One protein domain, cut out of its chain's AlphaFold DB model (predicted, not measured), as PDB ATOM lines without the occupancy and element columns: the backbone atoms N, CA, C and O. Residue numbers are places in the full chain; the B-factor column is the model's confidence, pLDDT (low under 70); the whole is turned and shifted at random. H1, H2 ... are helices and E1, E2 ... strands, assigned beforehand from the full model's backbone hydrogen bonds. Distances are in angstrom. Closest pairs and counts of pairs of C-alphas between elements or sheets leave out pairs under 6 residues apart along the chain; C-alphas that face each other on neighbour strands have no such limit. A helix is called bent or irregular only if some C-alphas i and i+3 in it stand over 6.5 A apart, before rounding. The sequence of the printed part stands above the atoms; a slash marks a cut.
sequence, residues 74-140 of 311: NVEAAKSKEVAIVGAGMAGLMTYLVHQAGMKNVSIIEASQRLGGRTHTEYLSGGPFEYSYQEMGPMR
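This is residues 74 to 140 of the 311 residues of the protein "Amino_oxidase domain-containing protein" of Monosporascus sp. MC13-8B (UniProt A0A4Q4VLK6). An elongated, loosely built rod in two parts: a two-stranded parallel sheet, E1 and E2, with the helix H2 over one face, and beyond a long link the small hairpin of E3 and E4. The short helix H1 makes the end of the rod far from that hairpin. The printed part has 67 residues, with two named helices and four named strands in the order H1, E1, H2, E2, E3, E4; the second sheet, E3 and E4, is antiparallel. The class is mixed, helices and strands, though under half of the residues, 32 of 67, are in named elements. The whole is only just loose, close to extended, with a radius of gyration of the C-alphas of 16.3 A and spans of 52 by 21 by 17 A.

H1 is residues 74 to 79, from C-alpha 74 at (20.234, -37.696, 19.859), and is 8.7 A long. E1, residues 83 to 86, measures 9.7 A. H2, residues 90 to 101, is the longest helix at 18.6 A and begins with C-alpha 90 at (-5.619, -28.436, 25.895). It is neither bent nor irregular, but only just: C-alphas 96 and 99 are 6.1 A apart. E2, residues 106 to 109, measures 10.2 A. E3 is residues 121 to 123, 6.4 A, and E4 is residues 133 to 135, 6.9 A, ending with C-alpha 135 at (-19.307, -22.258, 28.652).

H1 is apart from H2, E2, E3 and E4. E1 and E2 are parallel neighbours, with 22 degrees between their directions; N 85 and O 107 are 2.8 A apart and N 107 and O 83 are 2.9 A apart, both within hydrogen-bond range. E1, H2 and E2 form a strand-helix-strand unit, two parallel neighbour strands with a helix between them in the chain, and its crossover is right-handed. The closest C-alphas of E1 and H2 are those of Ile 85 and Gly 92, 6.1 A apart. Those of H2 and E2 are Tyr 96 and Val 106, 7.0 A apart. E2 and E3 are apart. E3 and E4 form an antiparallel hairpin at 163 degrees, with N 122 and O 134 within hydrogen-bond range at 2.9 A. In H1 every O i to N i+4 pair is within hydrogen-bond range; in H2 it is 3 of 8, beside 8 of 9 O i to N i+3 pairs.

The two C-alphas farthest apart are those of Asn 74 and Ser 125, 53.2 A. The printed part has no cut. The link from E2 to E3, 11 residues, is long; that from E3 to E4, 9 residues, is short, and the other links are tight. The mean pLDDT of the printed part is 89.8, and residue 128 is the one printed residue under 70.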
ATOM      1  N   ASN A  74      21.246 -37.723  18.805       84.19
ATOM      2  CA  ASN A  74      20.234 -37.696  19.859       84.19
ATOM      3  C   ASN A  74      18.883 -37.188  19.335       84.19
ATOM      4  O   ASN A  74      17.845 -37.697  19.754       84.19
ATOM      5  N   VAL A  75      18.888 -36.236  18.395       86.69
ATOM      6  CA  VAL A  75      17.663 -35.735  17.750       86.69
ATOM      7  C   VAL A  75      16.974 -36.839  16.946       86.69
ATOM      8  O   VAL A  75      15.775 -37.053  17.112       86.69
ATOM      9  N   GLU A  76      17.712 -37.579  16.119       88.56
ATOM     10  CA  GLU A  76      17.138 -38.666  15.312       88.56
ATOM     11  C   GLU A  76      16.618 -39.815  16.193       88.56
ATOM     12  O   GLU A  76      15.506 -40.325  16.018       88.56
ATOM     13  N   ALA A  77      17.387 -40.170  17.226       89.00
ATOM     14  CA  ALA A  77      16.968 -41.153  18.218       89.00
ATOM     15  C   ALA A  77      15.700 -40.722  18.977       89.00
ATOM     16  O   ALA A  77      14.898 -41.582  19.335       89.00
ATOM     17  N   ALA A  78      15.502 -39.422  19.221       86.94
ATOM     18  CA  ALA A  78      14.285 -38.895  19.835       86.94
ATOM     19  C   ALA A  78      13.091 -38.915  18.866       86.94
ATOM     20  O   ALA A  78      12.008 -39.356  19.246       86.94
ATOM     21  N   LYS A  79      13.282 -38.506  17.604       90.56
ATOM     22  CA  LYS A  79      12.217 -38.473  16.581       90.56
ATOM     23  C   LYS A  79      11.689 -39.855  16.198       90.56
ATOM     24  O   LYS A  79      10.531 -39.973  15.808       90.56
ATOM     25  N   SER A  80      12.514 -40.892  16.332       90.94
ATOM     26  CA  SER A  80      12.111 -42.284  16.088       90.94
ATOM     27  C   SER A  80      11.293 -42.909  17.225       90.94
ATOM     28  O   SER A  80      10.740 -43.995  17.041       90.94
ATOM     29  N   LYS A  81      11.188 -42.257  18.394       91.62
ATOM     30  CA  LYS A  81      10.404 -42.775  19.523       91.62
ATOM     31  C   LYS A  81       8.912 -42.722  19.236       91.62
ATOM     32  O   LYS A  81       8.413 -41.761  18.665       91.62
ATOM     33  N   GLU A  82       8.215 -43.745  19.712       93.31
ATOM     34  CA  GLU A  82       6.762 -43.754  19.791       93.31
ATOM     35  C   GLU A  82       6.323 -43.080  21.094       93.31
ATOM     36  O   GLU A  82       6.804 -43.419  22.179       93.31
ATOM     37  N   VAL A  83       5.435 -42.097  20.978       91.62
ATOM     38  CA  VAL A  83       4.933 -41.292  22.091       91.62
ATOM     39  C   VAL A  83       3.420 -41.447  22.162       91.62
ATOM     40  O   VAL A  83       2.711 -41.203  21.187       91.62
ATOM     41  N   ALA A  84       2.921 -41.829  23.334       94.31
ATOM     42  CA  ALA A  84       1.497 -41.830  23.637       94.31
ATOM     43  C   ALA A  84       1.181 -40.675  24.594       94.31
ATOM     44  O   ALA A  84       1.742 -40.590  25.687       94.31
ATOM     45  N   ILE A  85       0.270 -39.798  24.181       94.88
ATOM     46  CA  ILE A  85      -0.269 -38.697  24.978       94.88
ATOM     47  C   ILE A  85      -1.581 -39.182  25.592       94.88
ATOM     48  O   ILE A  85      -2.515 -39.537  24.876       94.88
ATOM     49  N   VAL A  86      -1.658 -39.211  26.921       96.25
ATOM     50  CA  VAL A  86      -2.875 -39.618  27.634       96.25
ATOM     51  C   VAL A  86      -3.670 -38.372  28.009       96.25
ATOM     52  O   VAL A  86      -3.233 -37.583  28.844       96.25
ATOM     53  N   GLY A  87      -4.849 -38.230  27.410       95.94
ATOM     54  CA  GLY A  87      -5.752 -37.097  27.576       95.94
ATOM     55  C   GLY A  87      -5.655 -36.093  26.426       95.94
ATOM     56  O   GLY A  87      -4.606 -35.502  26.184       95.94
ATOM     57  N   ALA A  88      -6.781 -35.843  25.765       96.38
ATOM     58  CA  ALA A  88      -6.956 -34.853  24.705       96.38
ATOM     59  C   ALA A  88      -7.541 -33.530  25.231       96.38
ATOM     60  O   ALA A  88      -8.362 -32.887  24.576       96.38
ATOM     61  N   GLY A  89      -7.136 -33.116  26.434       95.69
ATOM     62  CA  GLY A  89      -7.337 -31.739  26.895       95.69
ATOM     63  C   GLY A  89      -6.355 -30.772  26.226       95.69
ATOM     64  O   GLY A  89      -5.442 -31.209  25.528       95.69
ATOM     65  N   MET A  90      -6.482 -29.469  26.498       92.75
ATOM     66  CA  MET A  90      -5.619 -28.436  25.895       92.75
ATOM     67  C   MET A  90      -4.116 -28.749  25.987       92.75
ATOM     68  O   MET A  90      -3.412 -28.631  24.992       92.75
ATOM     69  N   ALA A  91      -3.626 -29.236  27.134       92.56
ATOM     70  CA  ALA A  91      -2.216 -29.609  27.297       92.56
ATOM     71  C   ALA A  91      -1.786 -30.770  26.381       92.56
ATOM     72  O   ALA A  91      -0.706 -30.732  25.790       92.56
ATOM     73  N   GLY A  92      -2.627 -31.796  26.236       94.50
ATOM     74  CA  GLY A  92      -2.343 -32.937  25.365       94.50
ATOM     75  C   GLY A  92      -2.417 -32.565  23.886       94.50
ATOM     76  O   GLY A  92      -1.523 -32.918  23.119       94.50
ATOM     77  N   LEU A  93      -3.433 -31.786  23.497       93.56
ATOM     78  CA  LEU A  93      -3.589 -31.283  22.128       93.56
ATOM     79  C   LEU A  93      -2.446 -30.342  21.733       93.56
ATOM     80  O   LEU A  93      -1.904 -30.467  20.641       93.56
ATOM     81  N   MET A  94      -2.014 -29.457  22.633       91.56
ATOM     82  CA  MET A  94      -0.848 -28.605  22.399       91.56
ATOM     83  C   MET A  94       0.435 -29.436  22.283       91.56
ATOM     84  O   MET A  94       1.245 -29.203  21.392       91.56
ATOM     85  N   THR A  95       0.603 -30.458  23.131       91.69
ATOM     86  CA  THR A  95       1.754 -31.373  23.045       91.69
ATOM     87  C   THR A  95       1.799 -32.094  21.699       91.69
ATOM     88  O   THR A  95       2.880 -32.325  21.171       91.69
ATOM     89  N   TYR A  96       0.655 -32.409  21.089       91.38
ATOM     90  CA  TYR A  96       0.609 -33.050  19.772       91.38
ATOM     91  C   TYR A  96       1.283 -32.220  18.663       91.38
ATOM     92  O   TYR A  96       1.778 -32.785  17.685       91.38
ATOM     93  N   LEU A  97       1.411 -30.899  18.839       88.75
ATOM     94  CA  LEU A  97       2.111 -30.020  17.896       88.75
ATOM     95  C   LEU A  97       3.609 -30.328  17.762       88.75
ATOM     96  O   LEU A  97       4.215 -29.917  16.774       88.75
ATOM     97  N   VAL A  98       4.209 -31.135  18.651       88.88
ATOM     98  CA  VAL A  98       5.575 -31.667  18.448       88.88
ATOM     99  C   VAL A  98       5.719 -32.446  17.136       88.88
ATOM    100  O   VAL A  98       6.832 -32.615  16.630       88.88
ATOM    101  N   HIS A  99       4.604 -32.872  16.535       87.94
ATOM    102  CA  HIS A  99       4.578 -33.406  15.182       87.94
ATOM    103  C   HIS A  99       5.217 -32.459  14.154       87.94
ATOM    104  O   HIS A  99       5.951 -32.917  13.276       87.94
ATOM    105  N   GLN A 100       5.032 -31.143  14.303       86.25
ATOM    106  CA  GLN A 100       5.644 -30.136  13.432       86.25
ATOM    107  C   GLN A 100       7.175 -30.116  13.533       86.25
ATOM    108  O   GLN A 100       7.860 -29.850  12.548       86.25
ATOM    109  N   ALA A 101       7.734 -30.486  14.691       85.69
ATOM    110  CA  ALA A 101       9.177 -30.656  14.881       85.69
ATOM    111  C   ALA A 101       9.717 -31.977  14.279       85.69
ATOM    112  O   ALA A 101      10.918 -32.266  14.352       85.69
ATOM    113  N   GLY A 102       8.852 -32.786  13.657       89.25
ATOM    114  CA  GLY A 102       9.191 -34.038  12.983       89.25
ATOM    115  C   GLY A 102       8.993 -35.297  13.829       89.25
ATOM    116  O   GLY A 102       9.402 -36.372  13.390       89.25
ATOM    117  N   MET A 103       8.377 -35.200  15.013       90.94
ATOM    118  CA  MET A 103       7.987 -36.374  15.802       90.94
ATOM    119  C   MET A 103       6.708 -36.985  15.220       90.94
ATOM    120  O   MET A 103       5.597 -36.576  15.539       90.94
ATOM    121  N   LYS A 104       6.858 -37.957  14.319       91.19
ATOM    122  CA  LYS A 104       5.716 -38.500  13.563       91.19
ATOM    123  C   LYS A 104       4.957 -39.609  14.288       91.19
ATOM    124  O   LYS A 104       3.770 -39.783  14.042       91.19
ATOM    125  N   ASN A 105       5.622 -40.320  15.194       93.44
ATOM    126  CA  ASN A 105       5.061 -41.476  15.893       93.44
ATOM    127  C   ASN A 105       4.366 -41.040  17.193       93.44
ATOM    128  O   ASN A 105       4.762 -41.451  18.282       93.44
ATOM    129  N   VAL A 106       3.369 -40.160  17.084       93.69
ATOM    130  CA  VAL A 106       2.630 -39.609  18.232       93.69
ATOM    131  C   VAL A 106       1.169 -40.031  18.150       93.69
ATOM    132  O   VAL A 106       0.508 -39.807  17.139       93.69
ATOM    133  N   SER A 107       0.658 -40.623  19.228       94.12
ATOM    134  CA  SER A 107      -0.750 -41.004  19.379       94.12
ATOM    135  C   SER A 107      -1.375 -40.290  20.577       94.12
ATOM    136  O   SER A 107      -0.695 -40.028  21.568       94.12
ATOM    137  N   ILE A 108      -2.669 -39.972  20.491       94.50
ATOM    138  CA  ILE A 108      -3.451 -39.430  21.610       94.50
ATOM    139  C   ILE A 108      -4.480 -40.474  22.034       94.50
ATOM    140  O   ILE A 108      -5.184 -41.037  21.198       94.50
ATOM    141  N   ILE A 109      -4.570 -40.717  23.338       94.88
ATOM    142  CA  ILE A 109      -5.542 -41.616  23.956       94.88
ATOM    143  C   ILE A 109      -6.430 -40.772  24.863       94.88
ATOM    144  O   ILE A 109      -5.980 -40.301  25.907       94.88
ATOM    145  N   GLU A 110      -7.688 -40.592  24.477       94.88
ATOM    146  CA  GLU A 110      -8.683 -39.850  25.251       94.88
ATOM    147  C   GLU A 110      -9.704 -40.807  25.871       94.88
ATOM    148  O   GLU A 110     -10.153 -41.758  25.234       94.88
ATOM    149  N   ALA A 111     -10.036 -40.575  27.141       93.44
ATOM    150  CA  ALA A 111     -10.969 -41.425  27.874       93.44
ATOM    151  C   ALA A 111     -12.438 -41.070  27.597       93.44
ATOM    152  O   ALA A 111     -13.308 -41.933  27.710       93.44
ATOM    153  N   SER A 112     -12.723 -39.802  27.296       91.06
ATOM    154  CA  SER A 112     -14.068 -39.313  27.007       91.06
ATOM    155  C   SER A 112     -14.415 -39.385  25.518       91.06
ATOM    156  O   SER A 112     -13.584 -39.695  24.672       91.06
ATOM    157  N   GLN A 113     -15.675 -39.100  25.198       91.25
ATOM    158  CA  GLN A 113     -16.177 -39.058  23.819       91.25
ATOM    159  C   GLN A 113     -15.988 -37.684  23.152       91.25
ATOM    160  O   GLN A 113     -16.570 -37.428  22.106       91.25
ATOM    161  N   ARG A 114     -15.205 -36.776  23.754       91.69
ATOM    162  CA  ARG A 114     -14.929 -35.443  23.198       91.69
ATOM    163  C   ARG A 114     -13.481 -35.036  23.445       91.69
ATOM    164  O   ARG A 114     -12.825 -35.539  24.354       91.69
ATOM    165  N   LEU A 115     -13.026 -34.046  22.691       94.25
ATOM    166  CA  LEU A 115     -11.735 -33.391  22.894       94.25
ATOM    167  C   LEU A 115     -11.913 -32.099  23.715       94.25
ATOM    168  O   LEU A 115     -13.029 -31.624  23.898       94.25
ATOM    169  N   GLY A 116     -10.821 -31.531  24.229       92.38
ATOM    170  CA  GLY A 116     -10.805 -30.235  24.931       92.38
ATOM    171  C   GLY A 116     -10.770 -30.337  26.459       92.38
ATOM    172  O   GLY A 116     -10.212 -29.472  27.142       92.38
ATOM    173  N   GLY A 117     -11.239 -31.451  27.029       94.50
ATOM    174  CA  GLY A 117     -11.164 -31.703  28.468       94.50
ATOM    175  C   GLY A 117     -11.999 -30.701  29.272       94.50
ATOM    176  O   GLY A 117     -13.224 -30.746  29.233       94.50
ATOM    177  N   ARG A 118     -11.348 -29.819  30.045       95.50
ATOM    178  CA  ARG A 118     -12.046 -28.779  30.828       95.50
ATOM    179  C   ARG A 118     -12.560 -27.627  29.967       95.50
ATOM    180  O   ARG A 118     -13.450 -26.921  30.416       95.50
ATOM    181  N   THR A 119     -12.028 -27.449  28.762       93.62
ATOM    182  CA  THR A 119     -12.582 -26.513  27.784       93.62
ATOM    183  C   THR A 119     -13.783 -27.174  27.129       93.62
ATOM    184  O   THR A 119     -13.615 -28.101  26.338       93.62
ATOM    185  N   HIS A 120     -14.984 -26.767  27.541       92.94
ATOM    186  CA  HIS A 120     -16.236 -27.374  27.101       92.94
ATOM    187  C   HIS A 120     -17.326 -26.318  26.968       92.94
ATOM    188  O   HIS A 120     -17.686 -25.680  27.957       92.94
ATOM    189  N   THR A 121     -17.876 -26.216  25.765       91.06
ATOM    190  CA  THR A 121     -19.022 -25.372  25.438       91.06
ATOM    191  C   THR A 121     -20.211 -26.281  25.167       91.06
ATOM    192  O   THR A 121     -20.145 -27.151  24.295       91.06
ATOM    193  N   GLU A 122     -21.293 -26.103  25.917       90.06
ATOM    194  CA  GLU A 122     -22.541 -26.825  25.688       90.06
ATOM    195  C   GLU A 122     -23.444 -25.999  24.774       90.06
ATOM    196  O   GLU A 122     -23.761 -24.849  25.083       90.06
ATOM    197  N   TYR A 123     -23.881 -26.586  23.662       88.88
ATOM    198  CA  TYR A 123     -24.833 -25.958  22.752       88.88
ATOM    199  C   TYR A 123     -26.253 -26.385  23.113       88.88
ATOM    200  O   TYR A 123     -26.556 -27.572  23.210       88.88
ATOM    201  N   LEU A 124     -27.131 -25.405  23.310       86.69
ATOM    202  CA  LEU A 124     -28.541 -25.620  23.608       86.69
ATOM    203  C   LEU A 124     -29.338 -25.748  22.294       86.69
ATOM    204  O   LEU A 124     -28.802 -26.112  21.248       86.69
ATOM    205  N   SER A 125     -30.639 -25.455  22.328       82.38
ATOM    206  CA  SER A 125     -31.571 -25.735  21.228       82.38
ATOM    207  C   SER A 125     -31.254 -25.048  19.894       82.38
ATOM    208  O   SER A 125     -31.797 -25.479  18.882       82.38
ATOM    209  N   GLY A 126     -30.415 -24.007  19.887       71.81
ATOM    210  CA  GLY A 126     -30.100 -23.218  18.691       71.81
ATOM    211  C   GLY A 126     -28.729 -23.468  18.054       71.81
ATOM    212  O   GLY A 126     -28.392 -22.887  17.025       71.81
ATOM    213  N   GLY A 127     -27.894 -24.326  18.648       73.19
ATOM    214  CA  GLY A 127     -26.537 -24.541  18.145       73.19
ATOM    215  C   GLY A 127     -25.618 -23.305  18.259       73.19
ATOM    216  O   GLY A 127     -25.967 -22.306  18.896       73.19
ATOM    217  N   PRO A 128     -24.415 -23.361  17.655       69.88
ATOM    218  CA  PRO A 128     -23.361 -22.356  17.850       69.88
ATOM    219  C   PRO A 128     -23.705 -20.948  17.362       69.88
ATOM    220  O   PRO A 128     -23.251 -19.968  17.945       69.88
ATOM    221  N   PHE A 129     -24.513 -20.827  16.308       73.75
ATOM    222  CA  PHE A 129     -24.753 -19.545  15.634       73.75
ATOM    223  C   PHE A 129     -26.006 -18.808  16.119       73.75
ATOM    224  O   PHE A 129     -26.259 -17.686  15.687       73.75
ATOM    225  N   GLU A 130     -26.777 -19.402  17.028       79.56
ATOM    226  CA  GLU A 130     -27.967 -18.776  17.621       79.56
ATOM    227  C   GLU A 130     -27.681 -18.167  19.003       79.56
ATOM    228  O   GLU A 130     -28.608 -17.822  19.732       79.56
ATOM    229  N   TYR A 131     -26.400 -18.054  19.386       77.00
ATOM    230  CA  TYR A 131     -25.962 -17.585  20.712       77.00
ATOM    231  C   TYR A 131     -26.617 -18.360  21.868       77.00
ATOM    232  O   TYR A 131     -26.763 -17.865  22.984       77.00
ATOM    233  N   SER A 132     -27.026 -19.597  21.583       87.75
ATOM    234  CA  SER A 132     -27.682 -20.500  22.516       87.75
ATOM    235  C   SER A 132     -26.659 -21.527  22.982       87.75
ATOM    236  O   SER A 132     -26.710 -22.700  22.616       87.75
ATOM    237  N   TYR A 133     -25.670 -21.059  23.739       89.38
ATOM    238  CA  TYR A 133     -24.605 -21.894  24.275       89.38
ATOM    239  C   TYR A 133     -24.170 -21.416  25.657       89.38
ATOM    240  O   TYR A 133     -24.425 -20.278  26.049       89.38
ATOM    241  N   GLN A 134     -23.520 -22.307  26.395       89.56
ATOM    242  CA  GLN A 134     -22.979 -22.028  27.715       89.56
ATOM    243  C   GLN A 134     -21.572 -22.608  27.826       89.56
ATOM    244  O   GLN A 134     -21.359 -23.801  27.609       89.56
ATOM    245  N   GLU A 135     -20.620 -21.774  28.236       90.56
ATOM    246  CA  GLU A 135     -19.307 -22.258  28.652       90.56
ATOM    247  C   GLU A 135     -19.441 -23.000  29.984       90.56
ATOM    248  O   GLU A 135     -19.913 -22.447  30.982       90.56
ATOM    249  N   MET A 136     -19.023 -24.262  29.998       93.12
ATOM    250  CA  MET A 136     -19.013 -25.129  31.182       93.12
ATOM    251  C   MET A 136     -17.622 -25.186  31.833       93.12
ATOM    252  O   MET A 136     -17.392 -25.972  32.754       93.12
ATOM    253  N   GLY A 137     -16.682 -24.380  31.333       92.50
ATOM    254  CA  GLY A 137     -15.288 -24.342  31.753       92.50
ATOM    255  C   GLY A 137     -14.697 -22.930  31.655       92.50
ATOM    256  O   GLY A 137     -15.280 -21.999  32.206       92.50
ATOM    257  N   PRO A 138     -13.532 -22.744  31.004       89.50
ATOM    258  CA  PRO A 138     -12.970 -21.420  30.752       89.50
ATOM    259  C   PRO A 138     -13.927 -20.561  29.921       89.50
ATOM    260  O   PRO A 138     -14.477 -21.043  28.939       89.50
ATOM    261  N   MET A 139     -14.082 -19.291  30.295       89.12
ATOM    262  CA  MET A 139     -15.015 -18.369  29.629       89.12
ATOM    263  C   MET A 139     -14.355 -17.099  29.076       89.12
ATOM    264  O   MET A 139     -15.008 -16.319  28.392       89.12
ATOM    265  N   ARG A 140     -13.088 -16.837  29.424       88.31
ATOM    266  CA  ARG A 140     -12.379 -15.609  29.043       88.31
ATOM    267  C   ARG A 140     -10.864 -15.765  29.127       88.31
ATOM    268  O   ARG A 140     -10.372 -16.483  29.997       88.31
TER     269      ARG A 140